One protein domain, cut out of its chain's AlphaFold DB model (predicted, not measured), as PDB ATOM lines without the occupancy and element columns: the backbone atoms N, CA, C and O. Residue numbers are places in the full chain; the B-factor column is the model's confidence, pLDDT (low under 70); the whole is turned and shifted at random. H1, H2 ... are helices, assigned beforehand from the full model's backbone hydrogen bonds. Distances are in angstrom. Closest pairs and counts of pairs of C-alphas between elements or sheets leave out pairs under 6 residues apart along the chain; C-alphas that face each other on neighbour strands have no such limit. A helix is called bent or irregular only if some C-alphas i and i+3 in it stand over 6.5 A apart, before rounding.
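This is residues 8 to 124 of the 398 residues of the protein "DNA methylase" of Photorhabdus australis subsp. thailandensis (UniProt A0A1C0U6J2). A helical hairpin, H3 and H4, has a third long helix, H5, which meets H4 near the end of H4 and the start of H5, at Thr 58 and Phe 107, and makes a V with it, at a steep tilt of 50 degrees. The short helices H1 and H2 and most of the long link of residues 60 to 106 lie toward the other end from the last turns of H5, residues 116 to 123, which stick out. The printed part has 117 residues, with five named helices, H1 to H5 in order along the chain, and no named strand. The class is all helix, though under half of the residues, 57 of 117, are in named elements. The whole is compact, with a radius of gyration of the C-alphas of 15.2 A and spans of 46 by 33 by 24 A.

H1, residues 8 to 14, touches no helix and is apart from H2, residues 20 to 23. H2 is close to, but not clearly touching, H3, residues 26 to 39; their closest C-alphas, those of Cys 21 and Leu 29, are 7.6 A apart. H3 touches H4, residues 45 to 59, with residues 36 to 39 alone, and the closest C-alphas, Ile 39 and Arg 48, are 6.0 A apart. The two form a helical hairpin, at a shallow tilt of 17 degrees, opposite ways. H4 also touches H5, residues 107 to 123, at a steep tilt of 50 degrees, opposite ways; the closest C-alphas are those of Thr 58 and Phe 107, 5.7 A apart. H3 and H5 are apart. Residues 67 to 68 form a short antiparallel pairing with residues 76 to 77. Every O i to N i+4 pair is within hydrogen-bond range in H3, against 2 of 3 in H1, 10 of 11 in H4 and 11 of 13 in H5; H2 is too short for such a pair, and its one O i to N i+3 pair is not within range.

H1 begins at C-alpha 8 (1.294, -2.389, -34.562) and is 10.6 A long; H2 is 5.7 A long. H3 measures 19.8 A from first to last C-alpha, and H4 21.0 A, from C-alpha 45 at (0.887, 19.530, -60.675). H5, the longest helix, measures 22.8 A and ends at C-alpha 123 (17.442, 9.929, -68.537). It is irregular, but only just: C-alphas 113 and 116 are 6.51 A apart.

The two C-alphas farthest apart, those of Gly 14 and Glu 124, are 48.3 A apart. The printed part has no cut. The links H1 to H2, H2 to H3 and H3 to H4 are tight; the link H4 to H5, 47 residues, is long. Residues 116 to 124 stand free. The mean pLDDT of the printed part is 92.4, and residues 71 to 74, in the long link, are under 70.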
ATOM      1  N   ASN A   8       0.217  -3.352 -34.772       87.50
ATOM      2  CA  ASN A   8       1.294  -2.389 -34.562       87.50
ATOM      3  C   ASN A   8       0.760  -1.139 -33.858       87.50
ATOM      4  O   ASN A   8       1.373  -0.640 -32.916       87.50
ATOM      5  N   THR A   9      -0.413  -0.648 -34.260       92.25
ATOM      6  CA  THR A   9      -0.958   0.598 -33.705       92.25
ATOM      7  C   THR A   9      -1.444   0.477 -32.260       92.25
ATOM      8  O   THR A   9      -1.427   1.474 -31.535       92.25
ATOM      9  N   ASN A  10      -1.846  -0.708 -31.785       92.88
ATOM     10  CA  ASN A  10      -2.235  -0.894 -30.381       92.88
ATOM     11  C   ASN A  10      -1.071  -0.654 -29.412       92.88
ATOM     12  O   ASN A  10      -1.311  -0.173 -28.304       92.88
ATOM     13  N   GLN A  11       0.166  -0.947 -29.824       90.56
ATOM     14  CA  GLN A  11       1.357  -0.678 -29.012       90.56
ATOM     15  C   GLN A  11       1.465   0.828 -28.741       90.56
ATOM     16  O   GLN A  11       1.516   1.252 -27.590       90.56
ATOM     17  N   GLU A  12       1.351   1.639 -29.793       91.94
ATOM     18  CA  GLU A  12       1.418   3.102 -29.713       91.94
ATOM     19  C   GLU A  12       0.292   3.733 -28.915       91.94
ATOM     20  O   GLU A  12       0.504   4.624 -28.089       91.94
ATOM     21  N   ARG A  13      -0.921   3.220 -29.110       94.69
ATOM     22  CA  ARG A  13      -2.082   3.646 -28.332       94.69
ATOM     23  C   ARG A  13      -1.883   3.365 -26.840       94.69
ATOM     24  O   ARG A  13      -2.318   4.171 -26.021       94.69
ATOM     25  N   GLY A  14      -1.184   2.282 -26.484       93.81
ATOM     26  CA  GLY A  14      -0.778   1.974 -25.108       93.81
ATOM     27  C   GLY A  14       0.184   3.001 -24.495       93.81
ATOM     28  O   GLY A  14       0.177   3.193 -23.282       93.81
ATOM     29  N   TYR A  15       0.942   3.721 -25.326       93.50
ATOM     30  CA  TYR A  15       1.785   4.859 -24.937       93.50
ATOM     31  C   TYR A  15       1.073   6.220 -25.060       93.50
ATOM     32  O   TYR A  15       1.714   7.261 -24.939       93.50
ATOM     33  N   ASN A  16      -0.254   6.227 -25.235       94.62
ATOM     34  CA  ASN A  16      -1.119   7.403 -25.401       94.62
ATOM     35  C   ASN A  16      -0.996   8.164 -26.732       94.62
ATOM     36  O   ASN A  16      -1.585   9.241 -26.859       94.62
ATOM     37  N   TYR A  17      -0.351   7.596 -27.754       95.88
ATOM     38  CA  TYR A  17      -0.400   8.138 -29.115       95.88
ATOM     39  C   TYR A  17      -1.732   7.753 -29.778       95.88
ATOM     40  O   TYR A  17      -1.898   6.671 -30.342       95.88
ATOM     41  N   ASN A  18      -2.730   8.630 -29.671       96.69
ATOM     42  CA  ASN A  18      -4.105   8.357 -30.105       96.69
ATOM     43  C   ASN A  18      -4.441   8.975 -31.469       96.69
ATOM     44  O   ASN A  18      -5.416   8.574 -32.116       96.69
ATOM     45  N   ASN A  19      -3.637   9.933 -31.920       97.25
ATOM     46  CA  ASN A  19      -3.736  10.616 -33.199       97.25
ATOM     47  C   ASN A  19      -2.375  10.615 -33.892       97.25
ATOM     48  O   ASN A  19      -1.340  10.726 -33.247       97.25
ATOM     49  N   TRP A  20      -2.364  10.576 -35.224       96.31
ATOM     50  CA  TRP A  20      -1.109  10.614 -35.981       96.31
ATOM     51  C   TRP A  20      -0.311  11.913 -35.786       96.31
ATOM     52  O   TRP A  20       0.896  11.918 -35.989       96.31
ATOM     53  N   CYS A  21      -0.949  13.007 -35.352       96.56
ATOM     54  CA  CYS A  21      -0.237  14.226 -34.960       96.56
ATOM     55  C   CYS A  21       0.560  14.068 -33.659       96.56
ATOM     56  O   CYS A  21       1.545  14.776 -33.490       96.56
ATOM     57  N   ASP A  22       0.181  13.131 -32.784       96.88
ATOM     58  CA  ASP A  22       0.853  12.899 -31.500       96.88
ATOM     59  C   ASP A  22       2.277  12.350 -31.716       96.88
ATOM     60  O   ASP A  22       3.125  12.460 -30.841       96.88
ATOM     61  N   PHE A  23       2.572  11.802 -32.902       97.25
ATOM     62  CA  PHE A  23       3.885  11.266 -33.284       97.25
ATOM     63  C   PHE A  23       4.932  12.359 -33.542       97.25
ATOM     64  O   PHE A  23       6.077  12.055 -33.877       97.25
ATOM     65  N   PHE A  24       4.554  13.628 -33.415       97.44
ATOM     66  CA  PHE A  24       5.384  14.784 -33.714       97.44
ATOM     67  C   PHE A  24       5.334  15.769 -32.548       97.44
ATOM     68  O   PHE A  24       4.299  15.936 -31.906       97.44
ATOM     69  N   ASN A  25       6.434  16.481 -32.306       96.25
ATOM     70  CA  ASN A  25       6.395  17.652 -31.432       96.25
ATOM     71  C   ASN A  25       5.850  18.891 -32.172       96.25
ATOM     72  O   ASN A  25       5.747  18.917 -33.401       96.25
ATOM     73  N   GLU A  26       5.524  19.948 -31.427       97.44
ATOM     74  CA  GLU A  26       4.943  21.180 -31.983       97.44
ATOM     75  C   GLU A  26       5.838  21.842 -33.043       97.44
ATOM     76  O   GLU A  26       5.347  22.323 -34.066       97.44
ATOM     77  N   ARG A  27       7.162  21.828 -32.840       96.94
ATOM     78  CA  ARG A  27       8.130  22.393 -33.788       96.94
ATOM     79  C   ARG A  27       8.169  21.595 -35.089       96.94
ATOM     80  O   ARG A  27       8.173  22.192 -36.165       96.94
ATOM     81  N   GLN A  28       8.165  20.268 -35.008       96.94
ATOM     82  CA  GLN A  28       8.097  19.376 -36.164       96.94
ATOM     83  C   GLN A  28       6.799  19.610 -36.944       96.94
ATOM     84  O   GLN A  28       6.861  19.829 -38.152       96.94
ATOM     85  N   LEU A  29       5.646  19.655 -36.262       97.62
ATOM     86  CA  LEU A  29       4.349  19.944 -36.885       97.62
ATOM     87  C   LEU A  29       4.344  21.299 -37.600       97.62
ATOM     88  O   LEU A  29       3.894  21.383 -38.743       97.62
ATOM     89  N   LEU A  30       4.881  22.346 -36.966       98.00
ATOM     90  CA  LEU A  30       4.990  23.674 -37.568       98.00
ATOM     91  C   LEU A  30       5.871  23.652 -38.826       98.00
ATOM     92  O   LEU A  30       5.448  24.113 -39.886       98.00
ATOM     93  N   CYS A  31       7.083  23.104 -38.730       98.12
ATOM     94  CA  CYS A  31       8.041  23.076 -39.837       98.12
ATOM     95  C   CYS A  31       7.542  22.233 -41.020       98.12
ATOM     96  O   CYS A  31       7.629  22.675 -42.170       98.12
ATOM     97  N   LEU A  32       7.000  21.040 -40.750       98.00
ATOM     98  CA  LEU A  32       6.431  20.145 -41.761       98.00
ATOM     99  C   LEU A  32       5.164  20.740 -42.380       98.00
ATOM    100  O   LEU A  32       5.010  20.712 -43.599       98.00
ATOM    101  N   GLY A  33       4.295  21.343 -41.566       97.94
ATOM    102  CA  GLY A  33       3.096  22.034 -42.032       97.94
ATOM    103  C   GLY A  33       3.427  23.199 -42.963       97.94
ATOM    104  O   GLY A  33       2.851  23.300 -44.047       97.94
ATOM    105  N   LEU A  34       4.400  24.041 -42.597       98.19
ATOM    106  CA  LEU A  34       4.882  25.128 -43.455       98.19
ATOM    107  C   LEU A  34       5.466  24.595 -44.766       98.19
ATOM    108  O   LEU A  34       5.140  25.118 -45.831       98.19
ATOM    109  N   LEU A  35       6.303  23.556 -44.704       98.00
ATOM    110  CA  LEU A  35       6.886  22.934 -45.892       98.00
ATOM    111  C   LEU A  35       5.796  22.404 -46.832       98.00
ATOM    112  O   LEU A  35       5.770  22.779 -48.003       98.00
ATOM    113  N   LEU A  36       4.857  21.611 -46.314       98.06
ATOM    114  CA  LEU A  36       3.759  21.054 -47.098       98.06
ATOM    115  C   LEU A  36       2.874  22.155 -47.699       98.06
ATOM    116  O   LEU A  36       2.553  22.103 -48.882       98.06
ATOM    117  N   GLN A  37       2.546  23.206 -46.942       97.81
ATOM    118  CA  GLN A  37       1.800  24.355 -47.470       97.81
ATOM    119  C   GLN A  37       2.527  25.055 -48.625       97.81
ATOM    120  O   GLN A  37       1.877  25.558 -49.541       97.81
ATOM    121  N   ARG A  38       3.864  25.134 -48.593       97.81
ATOM    122  CA  ARG A  38       4.649  25.702 -49.700       97.81
ATOM    123  C   ARG A  38       4.673  24.776 -50.904       97.81
ATOM    124  O   ARG A  38       4.501  25.269 -52.014       97.81
ATOM    125  N   ILE A  39       4.812  23.471 -50.681       98.06
ATOM    126  CA  ILE A  39       4.722  22.459 -51.736       98.06
ATOM    127  C   ILE A  39       3.370  22.570 -52.445       98.06
ATOM    128  O   ILE A  39       3.336  22.725 -53.657       98.06
ATOM    129  N   LEU A  40       2.261  22.613 -51.705       97.69
ATOM    130  CA  LEU A  40       0.912  22.678 -52.279       97.69
ATOM    131  C   LEU A  40       0.614  23.966 -53.068       97.69
ATOM    132  O   LEU A  40      -0.341  23.998 -53.839       97.69
ATOM    133  N   LYS A  41       1.432  25.017 -52.922       97.94
ATOM    134  CA  LYS A  41       1.345  26.247 -53.734       97.94
ATOM    135  C   LYS A  41       2.053  26.137 -55.089       97.94
ATOM    136  O   LYS A  41       1.931  27.058 -55.899       97.94
ATOM    137  N   ILE A  42       2.805  25.064 -55.343       98.31
ATOM    138  CA  ILE A  42       3.420  24.807 -56.648       98.31
ATOM    139  C   ILE A  42       2.295  24.575 -57.665       98.31
ATOM    140  O   ILE A  42       1.484  23.668 -57.507       98.31
ATOM    141  N   LYS A  43       2.241  25.425 -58.698       97.31
ATOM    142  CA  LYS A  43       1.188  25.388 -59.728       97.31
ATOM    143  C   LYS A  43       1.314  24.190 -60.660       97.31
ATOM    144  O   LYS A  43       0.305  23.651 -61.099       97.31
ATOM    145  N   ASP A  44       2.547  23.812 -60.989       97.81
ATOM    146  CA  ASP A  44       2.799  22.632 -61.805       97.81
ATOM    147  C   ASP A  44       2.476  21.384 -60.983       97.81
ATOM    148  O   ASP A  44       3.169  21.060 -60.015       97.81
ATOM    149  N   LYS A  45       1.397  20.707 -61.370       95.12
ATOM    150  CA  LYS A  45       0.887  19.530 -60.675       95.12
ATOM    151  C   LYS A  45       1.926  18.413 -60.596       95.12
ATOM    152  O   LYS A  45       2.106  17.828 -59.535       95.12
ATOM    153  N   VAL A  46       2.648  18.148 -61.682       93.44
ATOM    154  CA  VAL A  46       3.636  17.065 -61.739       93.44
ATOM    155  C   VAL A  46       4.791  17.352 -60.784       93.44
ATOM    156  O   VAL A  46       5.203  16.476 -60.024       93.44
ATOM    157  N   ILE A  47       5.305  18.581 -60.770       96.62
ATOM    158  CA  ILE A  47       6.355  18.984 -59.827       96.62
ATOM    159  C   ILE A  47       5.830  18.918 -58.393       96.62
ATOM    160  O   ILE A  47       6.489  18.349 -57.522       96.62
ATOM    161  N   ARG A  48       4.635  19.455 -58.138       97.75
ATOM    162  CA  ARG A  48       4.013  19.433 -56.813       97.75
ATOM    163  C   ARG A  48       3.876  18.010 -56.282       97.75
ATOM    164  O   ARG A  48       4.279  17.759 -55.152       97.75
ATOM    165  N   ASP A  49       3.365  17.081 -57.082       95.69
ATOM    166  CA  ASP A  49       3.123  15.705 -56.647       95.69
ATOM    167  C   ASP A  49       4.445  14.959 -56.384       95.69
ATOM    168  O   ASP A  49       4.552  14.234 -55.394       95.69
ATOM    169  N   HIS A  50       5.503  15.217 -57.170       96.31
ATOM    170  CA  HIS A  50       6.853  14.735 -56.839       96.31
ATOM    171  C   HIS A  50       7.347  15.284 -55.495       96.31
ATOM    172  O   HIS A  50       7.958  14.550 -54.719       96.31
ATOM    173  N   PHE A  51       7.089  16.558 -55.195       97.94
ATOM    174  CA  PHE A  51       7.484  17.168 -53.924       97.94
ATOM    175  C   PHE A  51       6.645  16.642 -52.751       97.94
ATOM    176  O   PHE A  51       7.183  16.483 -51.658       97.94
ATOM    177  N   VAL A  52       5.364  16.319 -52.958       97.62
ATOM    178  CA  VAL A  52       4.526  15.654 -51.946       97.62
ATOM    179  C   VAL A  52       5.019  14.224 -51.680       97.62
ATOM    180  O   VAL A  52       5.135  13.825 -50.522       97.62
ATOM    181  N   CYS A  53       5.387  13.474 -52.723       95.81
ATOM    182  CA  CYS A  53       6.025  12.160 -52.583       95.81
ATOM    183  C   CYS A  53       7.378  12.259 -51.855       95.81
ATOM    184  O   CYS A  53       7.689  11.464 -50.975       95.81
ATOM    185  N   LEU A  54       8.177  13.284 -52.150       97.12
ATOM    186  CA  LEU A  54       9.421  13.528 -51.427       97.12
ATOM    187  C   LEU A  54       9.173  13.878 -49.949       97.12
ATOM    188  O   LEU A  54       9.882  13.388 -49.068       97.12
ATOM    189  N   PHE A  55       8.153  14.700 -49.680       97.69
ATOM    190  CA  PHE A  55       7.739  15.084 -48.333       97.69
ATOM    191  C   PHE A  55       7.364  13.868 -47.482       97.69
ATOM    192  O   PHE A  55       7.749  13.830 -46.314       97.69
ATOM    193  N   SER A  56       6.697  12.847 -48.041       95.75
ATOM    194  CA  SER A  56       6.391  11.631 -47.271       95.75
ATOM    195  C   SER A  56       7.660  10.939 -46.774       95.75
ATOM    196  O   SER A  56       7.719  10.550 -45.612       95.75
ATOM    197  N   GLY A  57       8.719  10.889 -47.589       94.38
ATOM    198  CA  GLY A  57      10.025  10.382 -47.158       94.38
ATOM    199  C   GLY A  57      10.686  11.232 -46.064       94.38
ATOM    200  O   GLY A  57      11.399  10.700 -45.218       94.38
ATOM    201  N   THR A  58      10.438  12.547 -46.030       95.75
ATOM    202  CA  THR A  58      10.911  13.431 -44.945       95.75
ATOM    203  C   THR A  58      10.235  13.115 -43.611       95.75
ATOM    204  O   THR A  58      10.892  13.209 -42.571       95.75
ATOM    205  N   LEU A  59       8.963  12.695 -43.619       97.00
ATOM    206  CA  LEU A  59       8.227  12.351 -42.396       97.00
ATOM    207  C   LEU A  59       8.905  11.222 -41.610       97.00
ATOM    208  O   LEU A  59       8.943  11.295 -40.386       97.00
ATOM    209  N   GLU A  60       9.502  10.233 -42.287       94.62
ATOM    210  CA  GLU A  60      10.178   9.082 -41.652       94.62
ATOM    211  C   GLU A  60      11.315   9.474 -40.701       94.62
ATOM    212  O   GLU A  60      11.625   8.735 -39.762       94.62
ATOM    213  N   PHE A  61      11.943  10.623 -40.966       95.00
ATOM    214  CA  PHE A  61      13.139  11.120 -40.284       95.00
ATOM    215  C   PHE A  61      12.882  12.363 -39.423       95.00
ATOM    216  O   PHE A  61      13.832  12.942 -38.895       95.00
ATOM    217  N   ASN A  62      11.633  12.824 -39.332       95.19
ATOM    218  CA  ASN A  62      11.268  14.065 -38.650       95.19
ATOM    219  C   ASN A  62      10.016  13.856 -37.788       95.19
ATOM    220  O   ASN A  62       8.982  14.472 -38.023       95.19
ATOM    221  N   ASN A  63      10.120  12.964 -36.806       96.56
ATOM    222  CA  ASN A  63       9.062  12.599 -35.862       96.56
ATOM    223  C   ASN A  63       9.687  12.203 -34.504       96.56
ATOM    224  O   ASN A  63      10.911  12.140 -34.375       96.56
ATOM    225  N   LEU A  64       8.867  11.928 -33.489       96.31
ATOM    226  CA  LEU A  64       9.306  11.545 -32.137       96.31
ATOM    227  C   LEU A  64       9.825  10.097 -32.020       96.31
ATOM    228  O   LEU A  64      10.298   9.686 -30.965       96.31
ATOM    229  N   PHE A  65       9.766   9.328 -33.101       95.69
ATOM    230  CA  PHE A  65      10.195   7.930 -33.187       95.69
ATOM    231  C   PHE A  65      11.587   7.794 -33.812       95.69
ATOM    232  O   PHE A  65      12.107   6.694 -33.987       95.69
ATOM    233  N   CYS A  66      12.211   8.916 -34.166       94.81
ATOM    234  CA  CYS A  66      13.581   8.938 -34.645       94.81
ATOM    235  C   CYS A  66      14.556   8.759 -33.478       94.81
ATOM    236  O   CYS A  66      14.414   9.390 -32.430       94.81
ATOM    237  N   SER A  67      15.591   7.945 -33.680       92.31
ATOM    238  CA  SER A  67      16.658   7.725 -32.697       92.31
ATOM    239  C   SER A  67      18.036   8.040 -33.266       92.31
ATOM    240  O   SER A  67      18.230   8.210 -34.473       92.31
ATOM    241  N   PHE A  68      19.026   8.123 -32.381       89.38
ATOM    242  CA  PHE A  68      20.416   8.281 -32.779       89.38
ATOM    243  C   PHE A  68      20.963   6.986 -33.401       89.38
ATOM    244  O   PHE A  68      20.864   5.896 -32.834       89.38
ATOM    245  N   LYS A  69      21.540   7.098 -34.599       84.62
ATOM    246  CA  LYS A  69      22.123   5.981 -35.353       84.62
ATOM    247  C   LYS A  69      23.579   5.691 -34.964       84.62
ATOM    248  O   LYS A  69      24.010   4.556 -35.147       84.62
ATOM    249  N   GLY A  70      24.303   6.679 -34.441       78.81
ATOM    250  CA  GLY A  70      25.755   6.641 -34.239       78.81
ATOM    251  C   GLY A  70      26.459   7.830 -34.902       78.81
ATOM    252  O   GLY A  70      25.847   8.572 -35.673       78.81
ATOM    253  N   GLU A  71      27.742   8.016 -34.589       68.12
ATOM    254  CA  GLU A  71      28.580   9.076 -35.166       68.12
ATOM    255  C   GLU A  71      28.982   8.750 -36.620       68.12
ATOM    256  O   GLU A  71      29.229   7.596 -36.967       68.12
ATOM    257  N   GLY A  72      29.020   9.768 -37.492       68.44
ATOM    258  CA  GLY A  72      29.318   9.637 -38.925       68.44
ATOM    259  C   GLY A  72      28.388  10.480 -39.808       68.44
ATOM    260  O   GLY A  72      27.715  11.396 -39.335       68.44
ATOM    261  N   THR A  73      28.317  10.183 -41.112       60.12
ATOM    262  CA  THR A  73      27.337  10.836 -41.996       60.12
ATOM    263  C   THR A  73      25.936  10.290 -41.719       60.12
ATOM    264  O   THR A  73      25.655   9.132 -42.033       60.12
ATOM    265  N   GLY A  74      25.048  11.132 -41.182       67.12
ATOM    266  CA  GLY A  74      23.634  10.794 -41.015       67.12
ATOM    267  C   GLY A  74      23.278  10.164 -39.666       67.12
ATOM    268  O   GLY A  74      22.895   8.997 -39.601       67.12
ATOM    269  N   ALA A  75      23.334  10.976 -38.610       79.12
ATOM    270  CA  ALA A  75      23.078  10.596 -37.217       79.12
ATOM    271  C   ALA A  75      21.637  10.145 -36.905       79.12
ATOM    272  O   ALA A  75      21.389   9.611 -35.827       79.12
ATOM    273  N   VAL A  76      20.685  10.353 -37.817       89.56
ATOM    274  CA  VAL A  76      19.263  10.058 -37.591       89.56
ATOM    275  C   VAL A  76      18.909   8.681 -38.139       89.56
ATOM    276  O   VAL A  76      19.066   8.410 -39.335       89.56
ATOM    277  N   ARG A  77      18.407   7.816 -37.259       91.38
ATOM    278  CA  ARG A  77      17.733   6.562 -37.595       91.38
ATOM    279  C   ARG A  77      16.241   6.856 -37.769       91.38
ATOM    280  O   ARG A  77      15.628   7.430 -36.874       91.38
ATOM    281  N   HIS A  78      15.689   6.492 -38.924       92.31
ATOM    282  CA  HIS A  78      14.268   6.680 -39.227       92.31
ATOM    283  C   HIS A  78      13.379   5.730 -38.415       92.31
ATOM    284  O   HIS A  78      13.828   4.656 -38.009       92.31
ATOM    285  N   MET A  79      12.110   6.106 -38.233       92.56
ATOM    286  CA  MET A  79      11.173   5.386 -37.356       92.56
ATOM    287  C   MET A  79      10.940   3.915 -37.748       92.56
ATOM    288  O   MET A  79      10.743   3.067 -36.886       92.56
ATOM    289  N   PHE A  80      11.009   3.588 -39.044       89.56
ATOM    290  CA  PHE A  80      10.688   2.253 -39.563       89.56
ATOM    291  C   PHE A  80      11.892   1.311 -39.676       89.56
ATOM    292  O   PHE A  80      11.781   0.261 -40.301       89.56
ATOM    293  N   SER A  81      13.038   1.622 -39.057       84.88
ATOM    294  CA  SER A  81      14.242   0.776 -39.156       84.88
ATOM    295  C   SER A  81      14.073  -0.648 -38.599       84.88
ATOM    296  O   SER A  81      14.949  -1.482 -38.795       84.88
ATOM    297  N   ASN A  82      12.988  -0.902 -37.859       77.94
ATOM    298  CA  ASN A  82      12.631  -2.209 -37.301       77.94
ATOM    299  C   ASN A  82      11.271  -2.731 -37.816       77.94
ATOM    300  O   ASN A  82      10.756  -3.685 -37.250       77.94
ATOM    301  N   HIS A  83      10.669  -2.093 -38.831       81.50
ATOM    302  CA  HIS A  83       9.339  -2.442 -39.369       81.50
ATOM    303  C   HIS A  83       8.197  -2.474 -38.333       81.50
ATOM    304  O   HIS A  83       7.220  -3.199 -38.490       81.50
ATOM    305  N   ILE A  84       8.306  -1.659 -37.283       84.69
ATOM    306  CA  ILE A  84       7.299  -1.490 -36.231       84.69
ATOM    307  C   ILE A  84       7.157  -0.006 -35.893       84.69
ATOM    308  O   ILE A  84       8.024   0.801 -36.239       84.69
ATOM    309  N   LEU A  85       6.090   0.340 -35.181       89.81
ATOM    310  CA  LEU A  85       6.010   1.602 -34.454       89.81
ATOM    311  C   LEU A  85       6.635   1.352 -33.076       89.81
ATOM    312  O   LEU A  85       6.270   0.399 -32.389       89.81
ATOM    313  N   LYS A  86       7.672   2.120 -32.735       89.19
ATOM    314  CA  LYS A  86       8.418   1.968 -31.483       89.19
ATOM    315  C   LYS A  86       8.769   3.347 -30.926       89.19
ATOM    316  O   LYS A  86       9.666   3.986 -31.483       89.19
ATOM    317  N   PRO A  87       8.156   3.799 -29.819       89.75
ATOM    318  CA  PRO A  87       8.519   5.065 -29.205       89.75
ATOM    319  C   PRO A  87       9.962   5.022 -28.727       89.75
ATOM    320  O   PRO A  87      10.408   4.050 -28.107       89.75
ATOM    321  N   GLU A  88      10.696   6.097 -28.983       91.25
ATOM    322  CA  GLU A  88      12.072   6.213 -28.530       91.25
ATOM    323  C   GLU A  88      12.124   6.950 -27.190       91.25
ATOM    324  O   GLU A  88      11.453   7.958 -26.983       91.25
ATOM    325  N   ARG A  89      12.936   6.448 -26.249       88.69
ATOM    326  CA  ARG A  89      13.079   7.073 -24.916       88.69
ATOM    327  C   ARG A  89      13.736   8.450 -24.997       88.69
ATOM    328  O   ARG A  89      13.468   9.310 -24.166       88.69
ATOM    329  N   THR A  90      14.608   8.631 -25.983       90.38
ATOM    330  CA  THR A  90      15.297   9.888 -26.284       90.38
ATOM    331  C   THR A  90      15.118  10.194 -27.771       90.38
ATOM    332  O   THR A  90      16.005   9.858 -28.568       90.38
ATOM    333  N   PRO A  91      13.964  10.765 -28.162       92.50
ATOM    334  CA  PRO A  91      13.709  11.157 -29.538       92.50
ATOM    335  C   PRO A  91      14.783  12.116 -30.042       92.50
ATOM    336  O   PRO A  91      15.159  13.066 -29.352       92.50
ATOM    337  N   LEU A  92      15.269  11.874 -31.254       91.19
ATOM    338  CA  LEU A  92      16.217  12.750 -31.924       91.19
ATOM    339  C   LEU A  92      15.475  13.654 -32.904       91.19
ATOM    340  O   LEU A  92      14.830  13.179 -33.837       91.19
ATOM    341  N   GLU A  93      15.608  14.965 -32.725       90.94
ATOM    342  CA  GLU A  93      15.043  15.935 -33.656       90.94
ATOM    343  C   GLU A  93      16.028  16.254 -34.786       90.94
ATOM    344  O   GLU A  93      17.193  16.581 -34.554       90.94
ATOM    345  N   ASN A  94      15.543  16.169 -36.022       92.19
ATOM    346  CA  ASN A  94      16.304  16.443 -37.233       92.19
ATOM    347  C   ASN A  94      15.943  17.815 -37.832       92.19
ATOM    348  O   ASN A  94      14.944  18.437 -37.467       92.19
ATOM    349  N   SER A  95      16.748  18.293 -38.783       92.00
ATOM    350  CA  SER A  95      16.383  19.447 -39.607       92.00
ATOM    351  C   SER A  95      15.401  19.033 -40.703       92.00
ATOM    352  O   SER A  95      15.750  18.268 -41.603       92.00
ATOM    353  N   VAL A  96      14.196  19.605 -40.684       94.44
ATOM    354  CA  VAL A  96      13.174  19.335 -41.707       94.44
ATOM    355  C   VAL A  96      13.637  19.797 -43.090       94.44
ATOM    356  O   VAL A  96      13.554  19.042 -44.055       94.44
ATOM    357  N   TRP A  97      14.137  21.030 -43.212       92.00
ATOM    358  CA  TRP A  97      14.413  21.635 -44.519       92.00
ATOM    359  C   TRP A  97      15.755  21.214 -45.108       92.00
ATOM    360  O   TRP A  97      15.834  20.933 -46.301       92.00
ATOM    361  N   GLY A  98      16.807  21.164 -44.291       89.62
ATOM    362  CA  GLY A  98      18.156  20.939 -44.795       89.62
ATOM    363  C   GLY A  98      19.263  21.306 -43.818       89.62
ATOM    364  O   GLY A  98      19.050  22.009 -42.830       89.62
ATOM    365  N   THR A  99      20.462  20.828 -44.119       83.50
ATOM    366  CA  THR A  99      21.718  21.211 -43.467       83.50
ATOM    367  C   THR A  99      22.786  21.341 -44.551       83.50
ATOM    368  O   THR A  99      22.689  20.637 -45.558       83.50
ATOM    369  N   PRO A 100      23.823  22.176 -44.374       81.50
ATOM    370  CA  PRO A 100      25.002  22.105 -45.230       81.50
ATOM    371  C   PRO A 100      25.608  20.692 -45.197       81.50
ATOM    372  O   PRO A 100      25.700  20.076 -44.135       81.50
ATOM    373  N   GLY A 101      26.020  20.173 -46.353       79.50
ATOM    374  CA  GLY A 101      26.586  18.826 -46.468       79.50
ATOM    375  C   GLY A 101      25.539  17.704 -46.494       79.50
ATOM    376  O   GLY A 101      24.374  17.918 -46.815       79.50
ATOM    377  N   LYS A 102      25.975  16.470 -46.210       77.56
ATOM    378  CA  LYS A 102      25.116  15.275 -46.256       77.56
ATOM    379  C   LYS A 102      24.536  14.977 -44.873       77.56
ATOM    380  O   LYS A 102      25.293  14.679 -43.953       77.56
ATOM    381  N   SER A 103      23.209  14.975 -44.754       83.62
ATOM    382  CA  SER A 103      22.496  14.537 -43.548       83.62
ATOM    383  C   SER A 103      21.356  13.575 -43.886       83.62
ATOM    384  O   SER A 103      20.742  13.661 -44.948       83.62
ATOM    385  N   SER A 104      21.060  12.634 -42.990       86.81
ATOM    386  CA  SER A 104      19.963  11.682 -43.187       86.81
ATOM    387  C   SER A 104      18.621  12.399 -43.120       86.81
ATOM    388  O   SER A 104      18.332  13.071 -42.136       86.81
ATOM    389  N   GLY A 105      17.772  12.208 -44.130       88.81
ATOM    390  CA  GLY A 105      16.338  12.458 -43.993       88.81
ATOM    391  C   GLY A 105      15.860  13.909 -44.020       88.81
ATOM    392  O   GLY A 105      14.664  14.143 -43.858       88.81
ATOM    393  N   THR A 106      16.751  14.881 -44.228       93.31
ATOM    394  CA  THR A 106      16.343  16.277 -44.446       93.31
ATOM    395  C   THR A 106      15.746  16.433 -45.848       93.31
ATOM    396  O   THR A 106      16.172  15.739 -46.777       93.31
ATOM    397  N   PHE A 107      14.786  17.345 -46.035       95.75
ATOM    398  CA  PHE A 107      14.109  17.518 -47.326       95.75
ATOM    399  C   PHE A 107      15.098  17.808 -48.465       95.75
ATOM    400  O   PHE A 107      15.069  17.124 -49.487       95.75
ATOM    401  N   SER A 108      16.035  18.745 -48.269       94.44
ATOM    402  CA  SER A 108      17.062  19.068 -49.268       94.44
ATOM    403  C   SER A 108      17.970  17.880 -49.595       94.44
ATOM    404  O   SER A 108      18.315  17.668 -50.754       94.44
ATOM    405  N   THR A 109      18.346  17.065 -48.602       93.00
ATOM    406  CA  THR A 109      19.205  15.905 -48.873       93.00
ATOM    407  C   THR A 109      18.439  14.822 -49.613       93.00
ATOM    408  O   THR A 109      18.990  14.205 -50.522       93.00
ATOM    409  N   LEU A 110      17.175  14.569 -49.261       94.25
ATOM    410  CA  LEU A 110      16.339  13.606 -49.980       94.25
ATOM    411  C   LEU A 110      16.037  14.081 -51.408       94.25
ATOM    412  O   LEU A 110      16.012  13.253 -52.316       94.25
ATOM    413  N   PHE A 111      15.866  15.388 -51.625       95.75
ATOM    414  CA  PHE A 111      15.707  15.972 -52.958       95.75
ATOM    415  C   PHE A 111      16.879  15.583 -53.866       95.75
ATOM    416  O   PHE A 111      16.680  14.922 -54.882       95.75
ATOM    417  N   GLU A 112      18.109  15.880 -53.442       94.19
ATOM    418  CA  GLU A 112      19.317  15.564 -54.211       94.19
ATOM    419  C   GLU A 112      19.580  14.054 -54.300       94.19
ATOM    420  O   GLU A 112      19.920  13.509 -55.350       94.19
ATOM    421  N   SER A 113      19.442  13.340 -53.180       92.25
ATOM    422  CA  SER A 113      19.868  11.941 -53.085       92.25
ATOM    423  C   SER A 113      18.847  10.925 -53.587       92.25
ATOM    424  O   SER A 113      19.263   9.810 -53.908       92.25
ATOM    425  N   ARG A 114      17.558  11.280 -53.655       93.88
ATOM    426  CA  ARG A 114      16.477  10.413 -54.145       93.88
ATOM    427  C   ARG A 114      15.816  10.991 -55.392       93.88
ATOM    428  O   ARG A 114      15.883  10.348 -56.432       93.88
ATOM    429  N   LEU A 115      15.216  12.184 -55.318       96.06
ATOM    430  CA  LEU A 115      14.407  12.710 -56.426       96.06
ATOM    431  C   LEU A 115      15.258  13.027 -57.663       96.06
ATOM    432  O   LEU A 115      14.952  12.529 -58.744       96.06
ATOM    433  N   ILE A 116      16.340  13.794 -57.509       96.88
ATOM    434  CA  ILE A 116      17.238  14.121 -58.627       96.88
ATOM    435  C   ILE A 116      17.874  12.854 -59.195       96.88
ATOM    436  O   ILE A 116      17.809  12.643 -60.400       96.88
ATOM    437  N   LYS A 117      18.384  11.949 -58.349       95.56
ATOM    438  CA  LYS A 117      18.938  10.670 -58.827       95.56
ATOM    439  C   LYS A 117      17.925   9.807 -59.576       95.56
ATOM    440  O   LYS A 117      18.308   9.164 -60.546       95.56
ATOM    441  N   ALA A 118      16.665   9.782 -59.141       95.25
ATOM    442  CA  ALA A 118      15.609   9.069 -59.851       95.25
ATOM    443  C   ALA A 118      15.346   9.699 -61.225       95.25
ATOM    444  O   ALA A 118      15.211   8.971 -62.200       95.25
ATOM    445  N   LYS A 119      15.339  11.038 -61.332       95.25
ATOM    446  CA  LYS A 119      15.231  11.730 -62.627       95.25
ATOM    447  C   LYS A 119      16.424  11.446 -63.535       95.25
ATOM    448  O   LYS A 119      16.210  11.064 -64.674       95.25
ATOM    449  N   THR A 120      17.645  11.502 -63.009       96.31
ATOM    450  CA  THR A 120      18.845  11.113 -63.761       96.31
ATOM    451  C   THR A 120      18.774   9.666 -64.240       96.31
ATOM    452  O   THR A 120      19.153   9.397 -65.367       96.31
ATOM    453  N   TYR A 121      18.256   8.733 -63.433       96.50
ATOM    454  CA  TYR A 121      18.091   7.341 -63.868       96.50
ATOM    455  C   TYR A 121      17.062   7.185 -64.993       96.50
ATOM    456  O   TYR A 121      17.227   6.313 -65.833       96.50
ATOM    457  N   LEU A 122      16.014   8.016 -65.040       95.00
ATOM    458  CA  LEU A 122      15.088   8.007 -66.178       95.00
ATOM    459  C   LEU A 122      15.779   8.475 -67.463       95.00
ATOM    460  O   LEU A 122      15.471   7.952 -68.528       95.00
ATOM    461  N   ASP A 123      16.699   9.434 -67.375       96.50
ATOM    462  CA  ASP A 123      17.442   9.929 -68.537       96.50
ATOM    463  C   ASP A 123      18.579   8.982 -68.954       96.50
ATOM    464  O   ASP A 123      18.821   8.793 -70.143       96.50
ATOM    465  N   GLU A 124      19.248   8.359 -67.985       97.00
ATOM    466  CA  GLU A 124      20.405   7.482 -68.175       97.00
ATOM    467  C   GLU A 124      20.250   6.191 -67.347       97.00
ATOM    468  O   GLU A 124      20.942   6.009 -66.331       97.00
TER     469      GLU A 124